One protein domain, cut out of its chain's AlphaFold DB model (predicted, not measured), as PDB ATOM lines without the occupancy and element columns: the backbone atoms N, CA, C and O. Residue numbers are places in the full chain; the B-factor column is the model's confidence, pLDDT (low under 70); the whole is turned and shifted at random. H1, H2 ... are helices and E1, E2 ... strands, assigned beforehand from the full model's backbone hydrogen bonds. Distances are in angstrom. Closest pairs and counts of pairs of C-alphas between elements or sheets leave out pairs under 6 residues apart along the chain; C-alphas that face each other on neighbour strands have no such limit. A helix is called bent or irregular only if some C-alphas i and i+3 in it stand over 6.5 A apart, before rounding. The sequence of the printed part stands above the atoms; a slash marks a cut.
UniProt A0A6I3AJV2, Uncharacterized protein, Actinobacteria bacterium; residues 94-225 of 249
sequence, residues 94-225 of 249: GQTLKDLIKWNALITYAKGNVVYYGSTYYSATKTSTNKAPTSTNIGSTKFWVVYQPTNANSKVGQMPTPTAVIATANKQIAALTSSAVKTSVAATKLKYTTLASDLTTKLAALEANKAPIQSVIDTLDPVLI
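This is residues 94 to 225 of the 249 residues of an uncharacterized protein of Actinobacteria bacterium (UniProt A0A6I3AJV2). A small meander sheet, E1 E2 E3, each strand the antiparallel neighbour of the one before, lies beside a long helical hairpin, H2 and H3a; H1 packs on one end of it, where H3 turns off as H3b. The printed part has 132 residues, with three named helices and three named strands in the order H1 E1 E2 E3 H2 H3 along the chain; of the 79 residues in named elements helices hold 67 and strands 12, mostly helix. The whole is compact, radius of gyration of the C-alphas 15.4 A, and flat, 51 by 36 by 19 A.

Find E1, residues 114 to 117, from C-alpha 114 at (-19.603, -2.936, 46.792); E2 is 120 to 124, E3 144 to 146, H1 95 to 100. H2, 162 to 182, is 30.2 A long. H3, assigned as one helix by its hydrogen bonds, is bent, C-alphas 208 and 211 being 7.8 A apart: H3a, 186 to 208, is 33.3 A long; H3b, 211 to 225, is irregular, C-alphas 219 and 222 being 6.9 A apart, and ends at C-alpha 225, (-23.946, -15.582, 32.856).

Look for N 115 and O 122, 2.8 A, in the hairpin E1 and E2, and N 123 and O 145, 2.8 A, in the hairpin E2 and E3, both within hydrogen-bond range. H1 only grazes the sheet. H2 and H3a touch, closest at the C-alphas of Ala 180 and Lys 189, 4.6 A, at a shallow tilt of 20 degrees, opposite ways. H3b is about perpendicular to H3a, 78 degrees. Every O i to N i+4 pair is within range in H1, H2 and H3a, 9 of 11 in H3b.

The printed part has no cut; H1 to E1, E2 to E3 and E3 to H2 are long links; no printed residue is under 70 in pLDDT.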
ATOM      1  N   GLY A  94     -17.190   4.021  33.119       96.25
ATOM      2  CA  GLY A  94     -17.643   3.841  34.501       96.25
ATOM      3  C   GLY A  94     -16.934   4.691  35.556       96.25
ATOM      4  O   GLY A  94     -16.946   4.338  36.736       96.25
ATOM      5  N   GLN A  95     -16.292   5.797  35.169       96.56
ATOM      6  CA  GLN A  95     -15.568   6.657  36.113       96.56
ATOM      7  C   GLN A  95     -16.486   7.260  37.189       96.56
ATOM      8  O   GLN A  95     -16.170   7.184  38.374       96.56
ATOM      9  N   THR A  96     -17.664   7.759  36.805       97.56
ATOM     10  CA  THR A  96     -18.663   8.309  37.743       97.56
ATOM     11  C   THR A  96     -19.121   7.276  38.774       97.56
ATOM     12  O   THR A  96     -19.277   7.593  39.952       97.56
ATOM     13  N   LEU A  97     -19.271   6.016  38.354       98.19
ATOM     14  CA  LEU A  97     -19.600   4.905  39.243       98.19
ATOM     15  C   LEU A  97     -18.459   4.641  40.231       98.19
ATOM     16  O   LEU A  97     -18.711   4.579  41.435       98.19
ATOM     17  N   LYS A  98     -17.212   4.538  39.748       97.94
ATOM     18  CA  LYS A  98     -16.016   4.345  40.593       97.94
ATOM     19  C   LYS A  98     -15.875   5.439  41.648       97.94
ATOM     20  O   LYS A  98     -15.595   5.131  42.806       97.94
ATOM     21  N   ASP A  99     -16.097   6.693  41.268       97.62
ATOM     22  CA  ASP A  99     -15.985   7.834  42.176       97.62
ATOM     23  C   ASP A  99     -17.044   7.812  43.280       97.62
ATOM     24  O   ASP A  99     -16.740   8.162  44.427       97.62
ATOM     25  N   LEU A 100     -18.260   7.360  42.957       98.56
ATOM     26  CA  LEU A 100     -19.355   7.224  43.913       98.56
ATOM     27  C   LEU A 100     -19.113   6.104  44.934       98.56
ATOM     28  O   LEU A 100     -19.422   6.276  46.110       98.56
ATOM     29  N   ILE A 101     -18.543   4.971  44.512       98.38
ATOM     30  CA  ILE A 101     -18.310   3.812  45.397       98.38
ATOM     31  C   ILE A 101     -16.892   3.732  45.961       98.38
ATOM     32  O   ILE A 101     -16.512   2.711  46.541       98.38
ATOM     33  N   LYS A 102     -16.080   4.776  45.787       98.50
ATOM     34  CA  LYS A 102     -14.735   4.826  46.358       98.50
ATOM     35  C   LYS A 102     -14.810   4.625  47.874       98.50
ATOM     36  O   LYS A 102     -15.588   5.286  48.561       98.50
ATOM     37  N   TRP A 103     -14.008   3.699  48.400       98.56
ATOM     38  CA  TRP A 103     -14.029   3.384  49.831       98.56
ATOM     39  C   TRP A 103     -13.758   4.626  50.698       98.56
ATOM     40  O   TRP A 103     -12.881   5.437  50.391       98.56
ATOM     41  N   ASN A 104     -14.478   4.744  51.814       98.50
ATOM     42  CA  ASN A 104     -14.348   5.823  52.781       98.50
ATOM     43  C   ASN A 104     -14.494   5.294  54.217       98.50
ATOM     44  O   ASN A 104     -15.426   4.555  54.534       98.50
ATOM     45  N   ALA A 105     -13.597   5.719  55.107       98.12
ATOM     46  CA  ALA A 105     -13.553   5.278  56.500       98.12
ATOM     47  C   ALA A 105     -14.808   5.629  57.325       98.12
ATOM     48  O   ALA A 105     -15.104   4.934  58.297       98.12
ATOM     49  N   LEU A 106     -15.532   6.693  56.958       97.62
ATOM     50  CA  LEU A 106     -16.720   7.176  57.671       97.62
ATOM     51  C   LEU A 106     -18.005   6.439  57.277       97.62
ATOM     52  O   LEU A 106     -19.016   6.565  57.968       97.62
ATOM     53  N   ILE A 107     -17.982   5.686  56.174       98.38
ATOM     54  CA  ILE A 107     -19.142   4.944  55.688       98.38
ATOM     55  C   ILE A 107     -19.207   3.589  56.388       98.38
ATOM     56  O   ILE A 107     -18.220   2.859  56.492       98.38
ATOM     57  N   THR A 108     -20.406   3.243  56.850       97.94
ATOM     58  CA  THR A 108     -20.720   1.885  57.297       97.94
ATOM     59  C   THR A 108     -21.169   1.069  56.094       97.94
ATOM     60  O   THR A 108     -22.156   1.410  55.443       97.94
ATOM     61  N   TYR A 109     -20.452  -0.011  55.805       98.25
ATOM     62  CA  TYR A 109     -20.738  -0.910  54.694       98.25
ATOM     63  C   TYR A 109     -21.471  -2.134  55.212       98.25
ATOM     64  O   TYR A 109     -20.914  -2.882  56.012       98.25
ATOM     65  N   ALA A 110     -22.710  -2.339  54.770       97.69
ATOM     66  CA  ALA A 110     -23.482  -3.540  55.068       97.69
ATOM     67  C   ALA A 110     -23.050  -4.709  54.169       97.69
ATOM     68  O   ALA A 110     -22.492  -4.497  53.091       97.69
ATOM     69  N   LYS A 111     -23.343  -5.948  54.586       97.44
ATOM     70  CA  LYS A 111     -23.089  -7.148  53.767       97.44
ATOM     71  C   LYS A 111     -23.653  -6.967  52.350       97.44
ATOM     72  O   LYS A 111     -24.798  -6.557  52.181       97.44
ATOM     73  N   GLY A 112     -22.844  -7.284  51.345       97.12
ATOM     74  CA  GLY A 112     -23.166  -7.151  49.928       97.12
ATOM     75  C   GLY A 112     -22.829  -5.787  49.318       97.12
ATOM     76  O   GLY A 112     -22.726  -5.706  48.097       97.12
ATOM     77  N   ASN A 113     -22.609  -4.728  50.111       98.38
ATOM     78  CA  ASN A 113     -22.197  -3.424  49.573       98.38
ATOM     79  C   ASN A 113     -20.874  -3.550  48.816       98.38
ATOM     80  O   ASN A 113     -19.949  -4.201  49.300       98.38
ATOM     81  N   VAL A 114     -20.791  -2.907  47.651       98.56
ATOM     82  CA  VAL A 114     -19.603  -2.936  46.792       98.56
ATOM     83  C   VAL A 114     -18.851  -1.613  46.897       98.56
ATOM     84  O   VAL A 114     -19.472  -0.553  46.920       98.56
ATOM     85  N   VAL A 115     -17.521  -1.678  46.959       98.44
ATOM     86  CA  VAL A 115     -16.627  -0.512  46.969       98.44
ATOM     87  C   VAL A 115     -15.533  -0.648  45.927       98.44
ATOM     88  O   VAL A 115     -15.085  -1.755  45.635       98.44
ATOM     89  N   TYR A 116     -15.055   0.488  45.429       98.56
ATOM     90  CA  TYR A 116     -13.830   0.576  44.647       98.56
ATOM     91  C   TYR A 116     -12.652   0.953  45.556       98.56
ATOM     92  O   TYR A 116     -12.705   1.947  46.290       98.56
ATOM     93  N   TYR A 117     -11.589   0.148  45.533       98.38
ATOM     94  CA  TYR A 117     -10.379   0.361  46.330       98.38
ATOM     95  C   TYR A 117      -9.173  -0.302  45.662       98.38
ATOM     96  O   TYR A 117      -9.261  -1.447  45.236       98.38
ATOM     97  N   GLY A 118      -8.031   0.392  45.586       95.31
ATOM     98  CA  GLY A 118      -6.788  -0.195  45.065       95.31
ATOM     99  C   GLY A 118      -6.920  -0.813  43.666       95.31
ATOM    100  O   GLY A 118      -6.404  -1.902  43.439       95.31
ATOM    101  N   SER A 119      -7.648  -0.147  42.764       94.81
ATOM    102  CA  SER A 119      -7.880  -0.581  41.374       94.81
ATOM    103  C   SER A 119      -8.715  -1.850  41.195       94.81
ATOM    104  O   SER A 119      -8.622  -2.516  40.169       94.81
ATOM    105  N   THR A 120      -9.547  -2.199  42.177       96.88
ATOM    106  CA  THR A 120     -10.468  -3.334  42.069       96.88
ATOM    107  C   THR A 120     -11.743  -3.101  42.883       96.88
ATOM    108  O   THR A 120     -11.852  -2.134  43.646       96.88
ATOM    109  N   TYR A 121     -12.719  -3.987  42.698       98.25
ATOM    110  CA  TYR A 121     -14.031  -3.924  43.335       98.25
ATOM    111  C   TYR A 121     -14.151  -5.000  44.410       98.25
ATOM    112  O   TYR A 121     -13.848  -6.171  44.172       98.25
ATOM    113  N   TYR A 122     -14.631  -4.616  45.587       98.75
ATOM    114  CA  TYR A 122     -14.804  -5.515  46.724       98.75
ATOM    115  C   TYR A 122     -16.230  -5.478  47.240       98.75
ATOM    116  O   TYR A 122     -16.805  -4.404  47.360       98.75
ATOM    117  N   SER A 123     -16.772  -6.634  47.611       98.50
ATOM    118  CA  SER A 123     -18.050  -6.745  48.307       98.50
ATOM    119  C   SER A 123     -17.825  -7.009  49.789       98.50
ATOM    120  O   SER A 123     -17.001  -7.849  50.167       98.50
ATOM    121  N   ALA A 124     -18.553  -6.285  50.632       98.44
ATOM    122  CA  ALA A 124     -18.532  -6.484  52.068       98.44
ATOM    123  C   ALA A 124     -19.157  -7.842  52.421       98.44
ATOM    124  O   ALA A 124     -20.288  -8.149  52.044       98.44
ATOM    125  N   THR A 125     -18.458  -8.657  53.197       98.38
ATOM    126  CA  THR A 125     -18.970  -9.955  53.675       98.38
ATOM    127  C   THR A 125     -19.818  -9.812  54.939       98.38
ATOM    128  O   THR A 125     -20.637 -10.681  55.244       98.38
ATOM    129  N   LYS A 126     -19.626  -8.713  55.678       97.38
ATOM    130  CA  LYS A 126     -20.302  -8.378  56.935       97.38
ATOM    131  C   LYS A 126     -20.280  -6.876  57.182       97.38
ATOM    132  O   LYS A 126     -19.449  -6.164  56.619       97.38
ATOM    133  N   THR A 127     -21.179  -6.416  58.048       97.88
ATOM    134  CA  THR A 127     -21.269  -5.000  58.393       97.88
ATOM    135  C   THR A 127     -19.986  -4.517  59.057       97.88
ATOM    136  O   THR A 127     -19.512  -5.129  60.016       97.88
ATOM    137  N   SER A 128     -19.409  -3.429  58.552       97.25
ATOM    138  CA  SER A 128     -18.238  -2.807  59.167       97.25
ATOM    139  C   SER A 128     -18.080  -1.342  58.781       97.25
ATOM    140  O   SER A 128     -18.584  -0.890  57.755       97.25
ATOM    141  N   THR A 129     -17.335  -0.618  59.608       97.69
ATOM    142  CA  THR A 129     -16.968   0.787  59.406       97.69
ATOM    143  C   THR A 129     -15.465   0.893  59.603       97.69
ATOM    144  O   THR A 129     -14.902   0.196  60.453       97.69
ATOM    145  N   ASN A 130     -14.801   1.739  58.816       97.81
ATOM    146  CA  ASN A 130     -13.356   1.947  58.906       97.81
ATOM    147  C   ASN A 130     -12.518   0.646  58.808       97.81
ATOM    148  O   ASN A 130     -11.518   0.458  59.502       97.81
ATOM    149  N   LYS A 131     -12.942  -0.290  57.952       98.12
ATOM    150  CA  LYS A 131     -12.159  -1.474  57.570       98.12
ATOM    151  C   LYS A 131     -11.880  -1.395  56.078       98.12
ATOM    152  O   LYS A 131     -12.775  -1.653  55.282       98.12
ATOM    153  N   ALA A 132     -10.671  -0.997  55.695       98.06
ATOM    154  CA  ALA A 132     -10.288  -0.900  54.287       98.06
ATOM    155  C   ALA A 132     -10.079  -2.292  53.653       98.06
ATOM    156  O   ALA A 132      -9.647  -3.207  54.368       98.06
ATOM    157  N   PRO A 133     -10.325  -2.469  52.340       98.19
ATOM    158  CA  PRO A 133      -9.993  -3.689  51.594       98.19
ATOM    159  C   PRO A 133      -8.477  -3.897  51.409       98.19
ATOM    160  O   PRO A 133      -7.923  -3.794  50.318       98.19
ATOM    161  N   THR A 134      -7.772  -4.178  52.500       97.38
ATOM    162  CA  THR A 134      -6.347  -4.544  52.520       97.38
ATOM    163  C   THR A 134      -6.178  -6.058  52.611       97.38
ATOM    164  O   THR A 134      -7.110  -6.766  52.989       97.38
ATOM    165  N   SER A 135      -4.975  -6.572  52.340       95.31
ATOM    166  CA  SER A 135      -4.658  -8.011  52.420       95.31
ATOM    167  C   SER A 135      -5.095  -8.670  53.738       95.31
ATOM    168  O   SER A 135      -5.565  -9.801  53.738       95.31
ATOM    169  N   THR A 136      -5.018  -7.947  54.858       96.88
ATOM    170  CA  THR A 136      -5.459  -8.400  56.190       96.88
ATOM    171  C   THR A 136      -6.980  -8.535  56.344       96.88
ATOM    172  O   THR A 136      -7.453  -9.301  57.187       96.88
ATOM    173  N   ASN A 137      -7.751  -7.808  55.532       97.81
ATOM    174  CA  ASN A 137      -9.209  -7.721  55.600       97.81
ATOM    175  C   ASN A 137      -9.921  -8.426  54.432       97.81
ATOM    176  O   ASN A 137     -11.156  -8.442  54.415       97.81
ATOM    177  N   ILE A 138      -9.175  -9.016  53.491       97.75
ATOM    178  CA  ILE A 138      -9.702  -9.746  52.330       97.75
ATOM    179  C   ILE A 138      -9.754 -11.254  52.620       97.75
ATOM    180  O   ILE A 138      -8.790 -11.842  53.102       97.75
ATOM    181  N   GLY A 139     -10.887 -11.887  52.321       95.94
ATOM    182  CA  GLY A 139     -11.128 -13.322  52.478       95.94
ATOM    183  C   GLY A 139     -12.578 -13.623  52.856       95.94
ATOM    184  O   GLY A 139     -13.266 -12.780  53.429       95.94
ATOM    185  N   SER A 140     -13.046 -14.843  52.582       92.69
ATOM    186  CA  SER A 140     -14.445 -15.255  52.811       92.69
ATOM    187  C   SER A 140     -14.910 -15.095  54.264       92.69
ATOM    188  O   SER A 140     -16.077 -14.805  54.514       92.69
ATOM    189  N   THR A 141     -13.995 -15.218  55.229       95.00
ATOM    190  CA  THR A 141     -14.256 -15.031  56.668       95.00
ATOM    191  C   THR A 141     -13.912 -13.623  57.177       95.00
ATOM    192  O   THR A 141     -14.159 -13.281  58.342       95.00
ATOM    193  N   LYS A 142     -13.333 -12.775  56.319       97.38
ATOM    194  CA  LYS A 142     -12.861 -11.424  56.654       97.38
ATOM    195  C   LYS A 142     -13.961 -10.392  56.411       97.38
ATOM    196  O   LYS A 142     -15.114 -10.719  56.666       97.38
ATOM    197  N   PHE A 143     -13.621  -9.147  56.070       98.19
ATOM    198  CA  PHE A 143     -14.587  -8.057  55.845       98.19
ATOM    199  C   PHE A 143     -14.919  -7.865  54.369       98.19
ATOM    200  O   PHE A 143     -16.007  -7.392  54.052       98.19
ATOM    201  N   TRP A 144     -13.999  -8.246  53.484       98.56
ATOM    202  CA  TRP A 144     -14.101  -8.012  52.053       98.56
ATOM    203  C   TRP A 144     -13.789  -9.276  51.270       98.56
ATOM    204  O   TRP A 144     -12.904 -10.049  51.629       98.56
ATOM    205  N   VAL A 145     -14.474  -9.448  50.153       98.38
ATOM    206  CA  VAL A 145     -14.090 -10.371  49.083       98.38
ATOM    207  C   VAL A 145     -14.075  -9.604  47.775       98.38
ATOM    208  O   VAL A 145     -14.774  -8.600  47.644       98.38
ATOM    209  N   VAL A 146     -13.277 -10.049  46.810       98.31
ATOM    210  CA  VAL A 146     -13.313  -9.486  45.456       98.31
ATOM    211  C   VAL A 146     -14.725  -9.677  44.904       98.31
ATOM    212  O   VAL A 146     -15.284 -10.771  44.985       98.31
ATOM    213  N   TYR A 147     -15.337  -8.600  44.420       97.62
ATOM    214  CA  TYR A 147     -16.697  -8.643  43.900       97.62
ATOM    215  C   TYR A 147     -16.675  -9.176  42.472       97.62
ATOM    216  O   TYR A 147     -16.036  -8.580  41.610       97.62
ATOM    217  N   GLN A 148     -17.370 -10.296  42.248       94.12
ATOM    218  CA  GLN A 148     -17.428 -10.987  40.956       94.12
ATOM    219  C   GLN A 148     -16.032 -11.130  40.314       94.12
ATOM    220  O   GLN A 148     -15.741 -10.481  39.309       94.12
ATOM    221  N   PRO A 149     -15.132 -11.922  40.931       94.50
ATOM    222  CA  PRO A 149     -13.776 -12.086  40.429       94.50
ATOM    223  C   PRO A 149     -13.775 -12.648  39.004       94.50
ATOM    224  O   PRO A 149     -14.589 -13.510  38.676       94.50
ATOM    225  N   THR A 150     -12.831 -12.190  38.183       91.69
ATOM    226  CA  THR A 150     -12.629 -12.741  36.834       91.69
ATOM    227  C   THR A 150     -12.024 -14.146  36.886       91.69
ATOM    228  O   THR A 150     -11.253 -14.476  37.792       91.69
ATOM    229  N   ASN A 151     -12.298 -14.958  35.867       87.31
ATOM    230  CA  ASN A 151     -11.692 -16.275  35.674       87.31
ATOM    231  C   ASN A 151     -10.180 -16.180  35.381       87.31
ATOM    232  O   ASN A 151      -9.417 -17.091  35.692       87.31
ATOM    233  N   ALA A 152      -9.722 -15.068  34.798       85.69
ATOM    234  CA  ALA A 152      -8.301 -14.836  34.534       85.69
ATOM    235  C   ALA A 152      -7.513 -14.485  35.805       85.69
ATOM    236  O   ALA A 152      -6.358 -14.885  35.954       85.69
ATOM    237  N   ASN A 153      -8.119 -13.726  36.720       90.06
ATOM    238  CA  ASN A 153      -7.467 -13.279  37.940       90.06
ATOM    239  C   ASN A 153      -8.488 -13.080  39.065       90.06
ATOM    240  O   ASN A 153      -9.256 -12.115  39.070       90.06
ATOM    241  N   SER A 154      -8.416 -13.942  40.082       92.75
ATOM    242  CA  SER A 154      -9.310 -13.901  41.244       92.75
ATOM    243  C   SER A 154      -9.143 -12.660  42.130       92.75
ATOM    244  O   SER A 154      -9.945 -12.446  43.037       92.75
ATOM    245  N   LYS A 155      -8.118 -11.834  41.879       93.94
ATOM    246  CA  LYS A 155      -7.872 -10.554  42.562       93.94
ATOM    247  C   LYS A 155      -8.527  -9.355  41.860       93.94
ATOM    248  O   LYS A 155      -8.588  -8.272  42.442       93.94
ATOM    249  N   VAL A 156      -9.009  -9.530  40.629       92.81
ATOM    250  CA  VAL A 156      -9.657  -8.478  39.834       92.81
ATOM    251  C   VAL A 156     -11.165  -8.673  39.896       92.81
ATOM    252  O   VAL A 156     -11.673  -9.698  39.446       92.81
ATOM    253  N   GLY A 157     -11.862  -7.699  40.481       95.25
ATOM    254  CA  GLY A 157     -13.318  -7.660  40.555       95.25
ATOM    255  C   GLY A 157     -13.938  -6.963  39.351       95.25
ATOM    256  O   GLY A 157     -13.262  -6.237  38.625       95.25
ATOM    257  N   GLN A 158     -15.235  -7.168  39.157       94.56
ATOM    258  CA  GLN A 158     -16.004  -6.586  38.055       94.56
ATOM    259  C   GLN A 158     -16.822  -5.382  38.537       94.56
ATOM    260  O   GLN A 158     -17.328  -5.374  39.653       94.56
ATOM    261  N   MET A 159     -16.978  -4.354  37.702       96.50
ATOM    262  CA  MET A 159     -17.806  -3.195  38.051       96.50
ATOM    263  C   MET A 159     -19.274  -3.616  38.299       96.50
ATOM    264  O   MET A 159     -19.824  -4.350  37.465       96.50
ATOM    265  N   PRO A 160     -19.904  -3.185  39.415       96.56
ATOM    266  CA  PRO A 160     -21.310  -3.472  39.711       96.56
ATOM    267  C   PRO A 160     -22.264  -2.679  38.810       96.56
ATOM    268  O   PRO A 160     -21.865  -1.728  38.142       96.56
ATOM    269  N   THR A 161     -23.548  -3.038  38.832       95.25
ATOM    270  CA  THR A 161     -24.568  -2.329  38.049       95.25
ATOM    271  C   THR A 161     -24.874  -0.940  38.626       95.25
ATOM    272  O   THR A 161     -24.889  -0.781  39.856       95.25
ATOM    273  N   PRO A 162     -25.186   0.067  37.781       96.94
ATOM    274  CA  PRO A 162     -25.578   1.397  38.247       96.94
ATOM    275  C   PRO A 162     -26.728   1.358  39.255       96.94
ATOM    276  O   PRO A 162     -26.655   2.007  40.294       96.94
ATOM    277  N   THR A 163     -27.753   0.538  39.010       95.75
ATOM    278  CA  THR A 163     -28.926   0.407  39.890       95.75
ATOM    279  C   THR A 163     -28.554  -0.035  41.306       95.75
ATOM    280  O   THR A 163     -29.019   0.554  42.286       95.75
ATOM    281  N   ALA A 164     -27.680  -1.039  41.445       95.31
ATOM    282  CA  ALA A 164     -27.232  -1.510  42.757       95.31
ATOM    283  C   ALA A 164     -26.406  -0.443  43.495       95.31
ATOM    284  O   ALA A 164     -26.530  -0.273  44.716       95.31
ATOM    285  N   VAL A 165     -25.588   0.301  42.747       97.69
ATOM    286  CA  VAL A 165     -24.773   1.400  43.270       97.69
ATOM    287  C   VAL A 165     -25.645   2.559  43.750       97.69
ATOM    288  O   VAL A 165     -25.492   2.988  44.891       97.69
ATOM    289  N   ILE A 166     -26.601   3.012  42.938       98.19
ATOM    290  CA  ILE A 166     -27.554   4.085  43.263       98.19
ATOM    291  C   ILE A 166     -28.332   3.752  44.540       98.19
ATOM    292  O   ILE A 166     -28.419   4.568  45.461       98.19
ATOM    293  N   ALA A 167     -28.859   2.529  44.647       97.69
ATOM    294  CA  ALA A 167     -29.594   2.094  45.833       97.69
ATOM    295  C   ALA A 167     -28.716   2.099  47.099       97.69
ATOM    296  O   ALA A 167     -29.173   2.472  48.183       97.69
ATOM    297  N   THR A 168     -27.448   1.698  46.971       98.00
ATOM    298  CA  THR A 168     -26.487   1.692  48.083       98.00
ATOM    299  C   THR A 168     -26.097   3.112  48.492       98.00
ATOM    300  O   THR A 168     -26.122   3.429  49.680       98.00
ATOM    301  N   ALA A 169     -25.807   3.984  47.524       98.31
ATOM    302  CA  ALA A 169     -25.437   5.376  47.757       98.31
ATOM    303  C   ALA A 169     -26.545   6.151  48.483       98.31
ATOM    304  O   ALA A 169     -26.271   6.816  49.478       98.31
ATOM    305  N   ASN A 170     -27.808   5.986  48.073       98.31
ATOM    306  CA  ASN A 170     -28.951   6.601  48.756       98.31
ATOM    307  C   ASN A 170     -29.024   6.215  50.244       98.31
ATOM    308  O   ASN A 170     -29.206   7.070  51.113       98.31
ATOM    309  N   LYS A 171     -28.814   4.930  50.564       98.12
ATOM    310  CA  LYS A 171     -28.779   4.453  51.957       98.12
ATOM    311  C   LYS A 171     -27.601   5.040  52.737       98.12
ATOM    312  O   LYS A 171     -27.757   5.383  53.907       98.12
ATOM    313  N   GLN A 172     -26.435   5.168  52.103       98.25
ATOM    314  CA  GLN A 172     -25.245   5.754  52.727       98.25
ATOM    315  C   GLN A 172     -25.428   7.247  53.009       98.25
ATOM    316  O   GLN A 172     -25.127   7.684  54.116       98.25
ATOM    317  N   ILE A 173     -25.984   8.008  52.061       98.50
ATOM    318  CA  ILE A 173     -26.316   9.428  52.242       98.50
ATOM    319  C   ILE A 173     -27.271   9.592  53.428       98.50
ATOM    320  O   ILE A 173     -26.981  10.353  54.348       98.50
ATOM    321  N   ALA A 174     -28.361   8.817  53.475       98.31
ATOM    322  CA  ALA A 174     -29.310   8.862  54.588       98.31
ATOM    323  C   ALA A 174     -28.652   8.532  55.944       98.31
ATOM    324  O   ALA A 174     -28.894   9.214  56.943       98.31
ATOM    325  N   ALA A 175     -27.781   7.518  55.985       98.00
ATOM    326  CA  ALA A 175     -27.063   7.130  57.197       98.00
ATOM    327  C   ALA A 175     -26.073   8.209  57.673       98.00
ATOM    328  O   ALA A 175     -25.984   8.477  58.876       98.00
ATOM    329  N   LEU A 176     -25.351   8.850  56.750       98.31
ATOM    330  CA  LEU A 176     -24.427   9.946  57.052       98.31
ATOM    331  C   LEU A 176     -25.176  11.171  57.581       98.31
ATOM    332  O   LEU A 176     -24.798  11.706  58.620       98.31
ATOM    333  N   THR A 177     -26.283  11.554  56.941       98.00
ATOM    334  CA  THR A 177     -27.148  12.646  57.408       98.00
ATOM    335  C   THR A 177     -27.690  12.359  58.809       98.00
ATOM    336  O   THR A 177     -27.612  13.209  59.694       98.00
ATOM    337  N   SER A 178     -28.159  11.133  59.067       97.88
ATOM    338  CA  SER A 178     -28.627  10.736  60.400       97.88
ATOM    339  C   SER A 178     -27.504  10.776  61.449       97.88
ATOM    340  O   SER A 178     -27.721  11.211  62.580       97.88
ATOM    341  N   SER A 179     -26.282  10.386  61.075       97.44
ATOM    342  CA  SER A 179     -25.102  10.452  61.952       97.44
ATOM    343  C   SER A 179     -24.687  11.897  62.261       97.44
ATOM    344  O   SER A 179     -24.326  12.200  63.398       97.44
ATOM    345  N   ALA A 180     -24.804  12.804  61.285       97.62
ATOM    346  CA  ALA A 180     -24.558  14.234  61.460       97.62
ATOM    347  C   ALA A 180     -25.555  14.893  62.431       97.62
ATOM    348  O   ALA A 180     -25.175  15.778  63.194       97.62
ATOM    349  N   VAL A 181     -26.820  14.460  62.424       97.56
ATOM    350  CA  VAL A 181     -27.850  14.957  63.357       97.56
ATOM    351  C   VAL A 181     -27.614  14.448  64.780       97.56
ATOM    352  O   VAL A 181     -27.806  15.193  65.735       97.56
ATOM    353  N   LYS A 182     -27.184  13.190  64.931       96.94
ATOM    354  CA  LYS A 182     -27.004  12.544  66.244       96.94
ATOM    355  C   LYS A 182     -25.734  12.968  66.980       96.94
ATOM    356  O   LYS A 182     -25.660  12.807  68.195       96.94
ATOM    357  N   THR A 183     -24.717  13.447  66.270       96.44
ATOM    358  CA  THR A 183     -23.455  13.843  66.903       96.44
ATOM    359  C   THR A 183     -23.515  15.280  67.424       96.44
ATOM    360  O   THR A 183     -23.913  16.201  66.715       96.44
ATOM    361  N   SER A 184     -23.071  15.485  68.663       96.88
ATOM    362  CA  SER A 184     -22.897  16.811  69.271       96.88
ATOM    363  C   SER A 184     -21.529  17.435  68.965       96.88
ATOM    364  O   SER A 184     -21.319  18.621  69.214       96.88
ATOM    365  N   VAL A 185     -20.589  16.665  68.404       97.94
ATOM    366  CA  VAL A 185     -19.226  17.131  68.119       97.94
ATOM    367  C   VAL A 185     -19.201  17.859  66.777       97.94
ATOM    368  O   VAL A 185     -19.301  17.229  65.724       97.94
ATOM    369  N   ALA A 186     -19.008  19.181  66.803       97.50
ATOM    370  CA  ALA A 186     -19.054  20.038  65.613       97.50
ATOM    371  C   ALA A 186     -18.118  19.572  64.480       97.50
ATOM    372  O   ALA A 186     -18.533  19.483  63.326       97.50
ATOM    373  N   ALA A 187     -16.878  19.193  64.808       97.81
ATOM    374  CA  ALA A 187     -15.915  18.697  63.823       97.81
ATOM    375  C   ALA A 187     -16.366  17.380  63.161       97.81
ATOM    376  O   ALA A 187     -16.177  17.180  61.962       97.81
ATOM    377  N   THR A 188     -16.986  16.479  63.926       97.44
ATOM    378  CA  THR A 188     -17.526  15.210  63.414       97.44
ATOM    379  C   THR A 188     -18.773  15.448  62.569       97.44
ATOM    380  O   THR A 188     -18.900  14.872  61.488       97.44
ATOM    381  N   LYS A 189     -19.658  16.345  63.017       98.12
ATOM    382  CA  LYS A 189     -20.835  16.778  62.262       98.12
ATOM    383  C   LYS A 189     -20.440  17.311  60.889       98.12
ATOM    384  O   LYS A 189     -20.997  16.865  59.891       98.12
ATOM    385  N   LEU A 190     -19.437  18.191  60.834       98.25
ATOM    386  CA  LEU A 190     -18.924  18.743  59.581       98.25
ATOM    387  C   LEU A 190     -18.449  17.634  58.629       98.25
ATOM    388  O   LEU A 190     -18.873  17.610  57.481       98.25
ATOM    389  N   LYS A 191     -17.657  16.667  59.114       98.25
ATOM    390  CA  LYS A 191     -17.182  15.534  58.297       98.25
ATOM    391  C   LYS A 191     -18.328  14.725  57.681       98.25
ATOM    392  O   LYS A 191     -18.266  14.400  56.496       98.25
ATOM    393  N   TYR A 192     -19.367  14.406  58.460       98.38
ATOM    394  CA  TYR A 192     -20.525  13.668  57.949       98.38
ATOM    395  C   TYR A 192     -21.319  14.475  56.921       98.38
ATOM    396  O   TYR A 192     -21.632  13.944  55.857       98.38
ATOM    397  N   THR A 193     -21.598  15.749  57.202       98.25
ATOM    398  CA  THR A 193     -22.338  16.622  56.279       98.25
ATOM    399  C   THR A 193     -21.577  16.830  54.970       98.25
ATOM    400  O   THR A 193     -22.169  16.723  53.898       98.25
ATOM    401  N   THR A 194     -20.263  17.068  55.029       98.56
ATOM    402  CA  THR A 194     -19.422  17.215  53.834       98.56
ATOM    403  C   THR A 194     -19.439  15.947  52.985       98.56
ATOM    404  O   THR A 194     -19.652  16.031  51.779       98.56
ATOM    405  N   LEU A 195     -19.275  14.769  53.598       98.56
ATOM    406  CA  LEU A 195     -19.289  13.509  52.856       98.56
ATOM    407  C   LEU A 195     -20.669  13.195  52.261       98.56
ATOM    408  O   LEU A 195     -20.748  12.735  51.126       98.56
ATOM    409  N   ALA A 196     -21.756  13.456  52.992       98.62
ATOM    410  CA  ALA A 196     -23.110  13.275  52.471       98.62
ATOM    411  C   ALA A 196     -23.371  14.170  51.243       98.62
ATOM    412  O   ALA A 196     -23.945  13.708  50.257       98.62
ATOM    413  N   SER A 197     -22.901  15.421  51.277       98.62
ATOM    414  CA  SER A 197     -23.007  16.364  50.155       98.62
ATOM    415  C   SER A 197     -22.180  15.923  48.935       98.62
ATOM    416  O   SER A 197     -22.684  15.907  47.808       98.62
ATOM    417  N   ASP A 198     -20.942  15.469  49.156       98.62
ATOM    418  CA  ASP A 198     -20.073  14.923  48.100       98.62
ATOM    419  C   ASP A 198     -20.703  13.693  47.424       98.62
ATOM    420  O   ASP A 198     -20.796  13.631  46.196       98.62
ATOM    421  N   LEU A 199     -21.226  12.744  48.209       98.62
ATOM    422  CA  LEU A 199     -21.927  11.576  47.667       98.62
ATOM    423  C   LEU A 199     -23.203  11.960  46.917       98.62
ATOM    424  O   LEU A 199     -23.488  11.358  45.887       98.62
ATOM    425  N   THR A 200     -23.949  12.961  47.388       98.75
ATOM    426  CA  THR A 200     -25.146  13.461  46.687       98.75
ATOM    427  C   THR A 200     -24.782  14.007  45.306       98.75
ATOM    428  O   THR A 200     -25.431  13.679  44.314       98.75
ATOM    429  N   THR A 201     -23.691  14.769  45.222       98.69
ATOM    430  CA  THR A 201     -23.175  15.310  43.955       98.69
ATOM    431  C   THR A 201     -22.742  14.190  43.005       98.69
ATOM    432  O   THR A 201     -23.127  14.173  41.836       98.69
ATOM    433  N   LYS A 202     -21.990  13.203  43.505       98.62
ATOM    434  CA  LYS A 202     -21.547  12.044  42.710       98.62
ATOM    435  C   LYS A 202     -22.700  11.147  42.274       98.62
ATOM    436  O   LYS A 202     -22.664  10.608  41.172       98.62
ATOM    437  N   LEU A 203     -23.728  11.002  43.110       98.56
ATOM    438  CA  LEU A 203     -24.941  10.268  42.772       98.56
ATOM    439  C   LEU A 203     -25.659  10.930  41.596       98.56
ATOM    440  O   LEU A 203     -25.960  10.246  40.623       98.56
ATOM    441  N   ALA A 204     -25.849  12.251  41.634       98.44
ATOM    442  CA  ALA A 204     -26.428  12.993  40.515       98.44
ATOM    443  C   ALA A 204     -25.590  12.849  39.230       98.44
ATOM    444  O   ALA A 204     -26.140  12.640  38.148       98.44
ATOM    445  N   ALA A 205     -24.257  12.885  39.345       98.19
ATOM    446  CA  ALA A 205     -23.364  12.664  38.211       98.19
ATOM    447  C   ALA A 205     -23.492  11.245  37.624       98.19
ATOM    448  O   ALA A 205     -23.509  11.095  36.402       98.19
ATOM    449  N   LEU A 206     -23.606  10.204  38.459       98.12
ATOM    450  CA  LEU A 206     -23.855   8.842  37.982       98.12
ATOM    451  C   LEU A 206     -25.230   8.730  37.320       98.12
ATOM    452  O   LEU A 206     -25.322   8.158  36.243       98.12
ATOM    453  N   GLU A 207     -26.282   9.290  37.915       97.69
ATOM    454  CA  GLU A 207     -27.635   9.258  37.345       97.69
ATOM    455  C   GLU A 207     -27.681   9.862  35.935       97.69
ATOM    456  O   GLU A 207     -28.289   9.280  35.037       97.69
ATOM    457  N   ALA A 208     -26.963  10.967  35.712       97.12
ATOM    458  CA  ALA A 208     -26.845  11.600  34.399       97.12
ATOM    459  C   ALA A 208     -26.013  10.785  33.386       97.12
ATOM    460  O   ALA A 208     -26.221  10.912  32.182       97.12
ATOM    461  N   ASN A 209     -25.084   9.942  33.852       95.44
ATOM    462  CA  ASN A 209     -24.102   9.243  33.011       95.44
ATOM    463  C   ASN A 209     -24.212   7.707  33.068       95.44
ATOM    464  O   ASN A 209     -23.307   7.004  32.624       95.44
ATOM    465  N   LYS A 210     -25.299   7.149  33.617       96.44
ATOM    466  CA  LYS A 210     -25.441   5.692  33.787       96.44
ATOM    467  C   LYS A 210     -25.751   4.945  32.492       96.44
ATOM    468  O   LYS A 210     -25.496   3.748  32.429       96.44
ATOM    469  N   ALA A 211     -26.298   5.617  31.476       97.00
ATOM    470  CA  ALA A 211     -26.781   4.960  30.259       97.00
ATOM    471  C   ALA A 211     -25.679   4.211  29.476       97.00
ATOM    472  O   ALA A 211     -25.903   3.048  29.144       97.00
ATOM    473  N   PRO A 212     -24.474   4.776  29.248       96.06
ATOM    474  CA  PRO A 212     -23.375   4.033  28.626       96.06
ATOM    475  C   PRO A 212     -22.952   2.793  29.424       96.06
ATOM    476  O   PRO A 212     -22.701   1.743  28.841       96.06
ATOM    477  N   ILE A 213     -22.925   2.885  30.760       96.44
ATOM    478  CA  ILE A 213     -22.588   1.756  31.640       96.44
ATOM    479  C   ILE A 213     -23.661   0.665  31.525       96.44
ATOM    480  O   ILE A 213     -23.341  -0.513  31.367       96.44
ATOM    481  N   GLN A 214     -24.934   1.064  31.587       95.38
ATOM    482  CA  GLN A 214     -26.073   0.156  31.515       95.38
ATOM    483  C   GLN A 214     -26.136  -0.561  30.161       95.38
ATOM    484  O   GLN A 214     -26.342  -1.764  30.134       95.38
ATOM    485  N   SER A 215     -25.855   0.144  29.061       95.69
ATOM    486  CA  SER A 215     -25.806  -0.437  27.713       95.69
ATOM    487  C   SER A 215     -24.789  -1.581  27.598       95.69
ATOM    488  O   SER A 215     -25.107  -2.656  27.084       95.69
ATOM    489  N   VAL A 216     -23.578  -1.393  28.140       95.69
ATOM    490  CA  VAL A 216     -22.546  -2.445  28.156       95.69
ATOM    491  C   VAL A 216     -22.999  -3.647  28.989       95.69
ATOM    492  O   VAL A 216     -22.841  -4.787  28.557       95.69
ATOM    493  N   ILE A 217     -23.581  -3.395  30.166       93.94
ATOM    494  CA  ILE A 217     -24.094  -4.438  31.067       93.94
ATOM    495  C   ILE A 217     -25.205  -5.245  30.396       93.94
ATOM    496  O   ILE A 217     -25.117  -6.467  30.349       93.94
ATOM    497  N   ASP A 218     -26.214  -4.580  29.838       95.00
ATOM    498  CA  ASP A 218     -27.366  -5.242  29.219       95.00
ATOM    499  C   ASP A 218     -26.953  -6.094  28.012       95.00
ATOM    500  O   ASP A 218     -27.558  -7.130  27.743       95.00
ATOM    501  N   THR A 219     -25.888  -5.688  27.317       95.81
ATOM    502  CA  THR A 219     -25.362  -6.403  26.150       95.81
ATOM    503  C   THR A 219     -24.496  -7.605  26.538       95.81
ATOM    504  O   THR A 219     -24.599  -8.664  25.922       95.81
ATOM    505  N   LEU A 220     -23.607  -7.461  27.529       95.25
ATOM    506  CA  LEU A 220     -22.544  -8.443  27.787       95.25
ATOM    507  C   LEU A 220     -22.791  -9.333  29.011       95.25
ATOM    508  O   LEU A 220     -22.322 -10.474  29.034       95.25
ATOM    509  N   ASP A 221     -23.515  -8.856  30.026       94.12
ATOM    510  CA  ASP A 221     -23.724  -9.615  31.265       94.12
ATOM    511  C   ASP A 221     -24.566 -10.886  31.049       94.12
ATOM    512  O   ASP A 221     -24.189 -11.916  31.616       94.12
ATOM    513  N   PRO A 222     -25.626 -10.902  30.208       94.88
ATOM    514  CA  PRO A 222     -26.352 -12.136  29.898       94.88
ATOM    515  C   PRO A 222     -25.447 -13.222  29.300       94.88
ATOM    516  O   PRO A 222     -25.437 -14.355  29.781       94.88
ATOM    517  N   VAL A 223     -24.600 -12.855  28.332       94.38
ATOM    518  CA  VAL A 223     -23.634 -13.773  27.701       94.38
ATOM    519  C   VAL A 223     -22.644 -14.313  28.734       94.38
ATOM    520  O   VAL A 223     -22.330 -15.502  28.765       94.38
ATOM    521  N   LEU A 224     -22.151 -13.454  29.628       94.00
ATOM    522  CA  LEU A 224     -21.252 -13.872  30.701       94.00
ATOM    523  C   LEU A 224     -21.908 -14.841  31.683       94.00
ATOM    524  O   LEU A 224     -21.233 -15.748  32.169       94.00
ATOM    525  N   ILE A 225     -23.193 -14.665  31.991       93.50
ATOM    526  CA  ILE A 225     -23.946 -15.582  32.856       93.50
ATOM    527  C   ILE A 225     -24.042 -16.966  32.207       93.50
ATOM    528  O   ILE A 225     -23.787 -17.970  32.879       93.50
TER     529      ILE A 225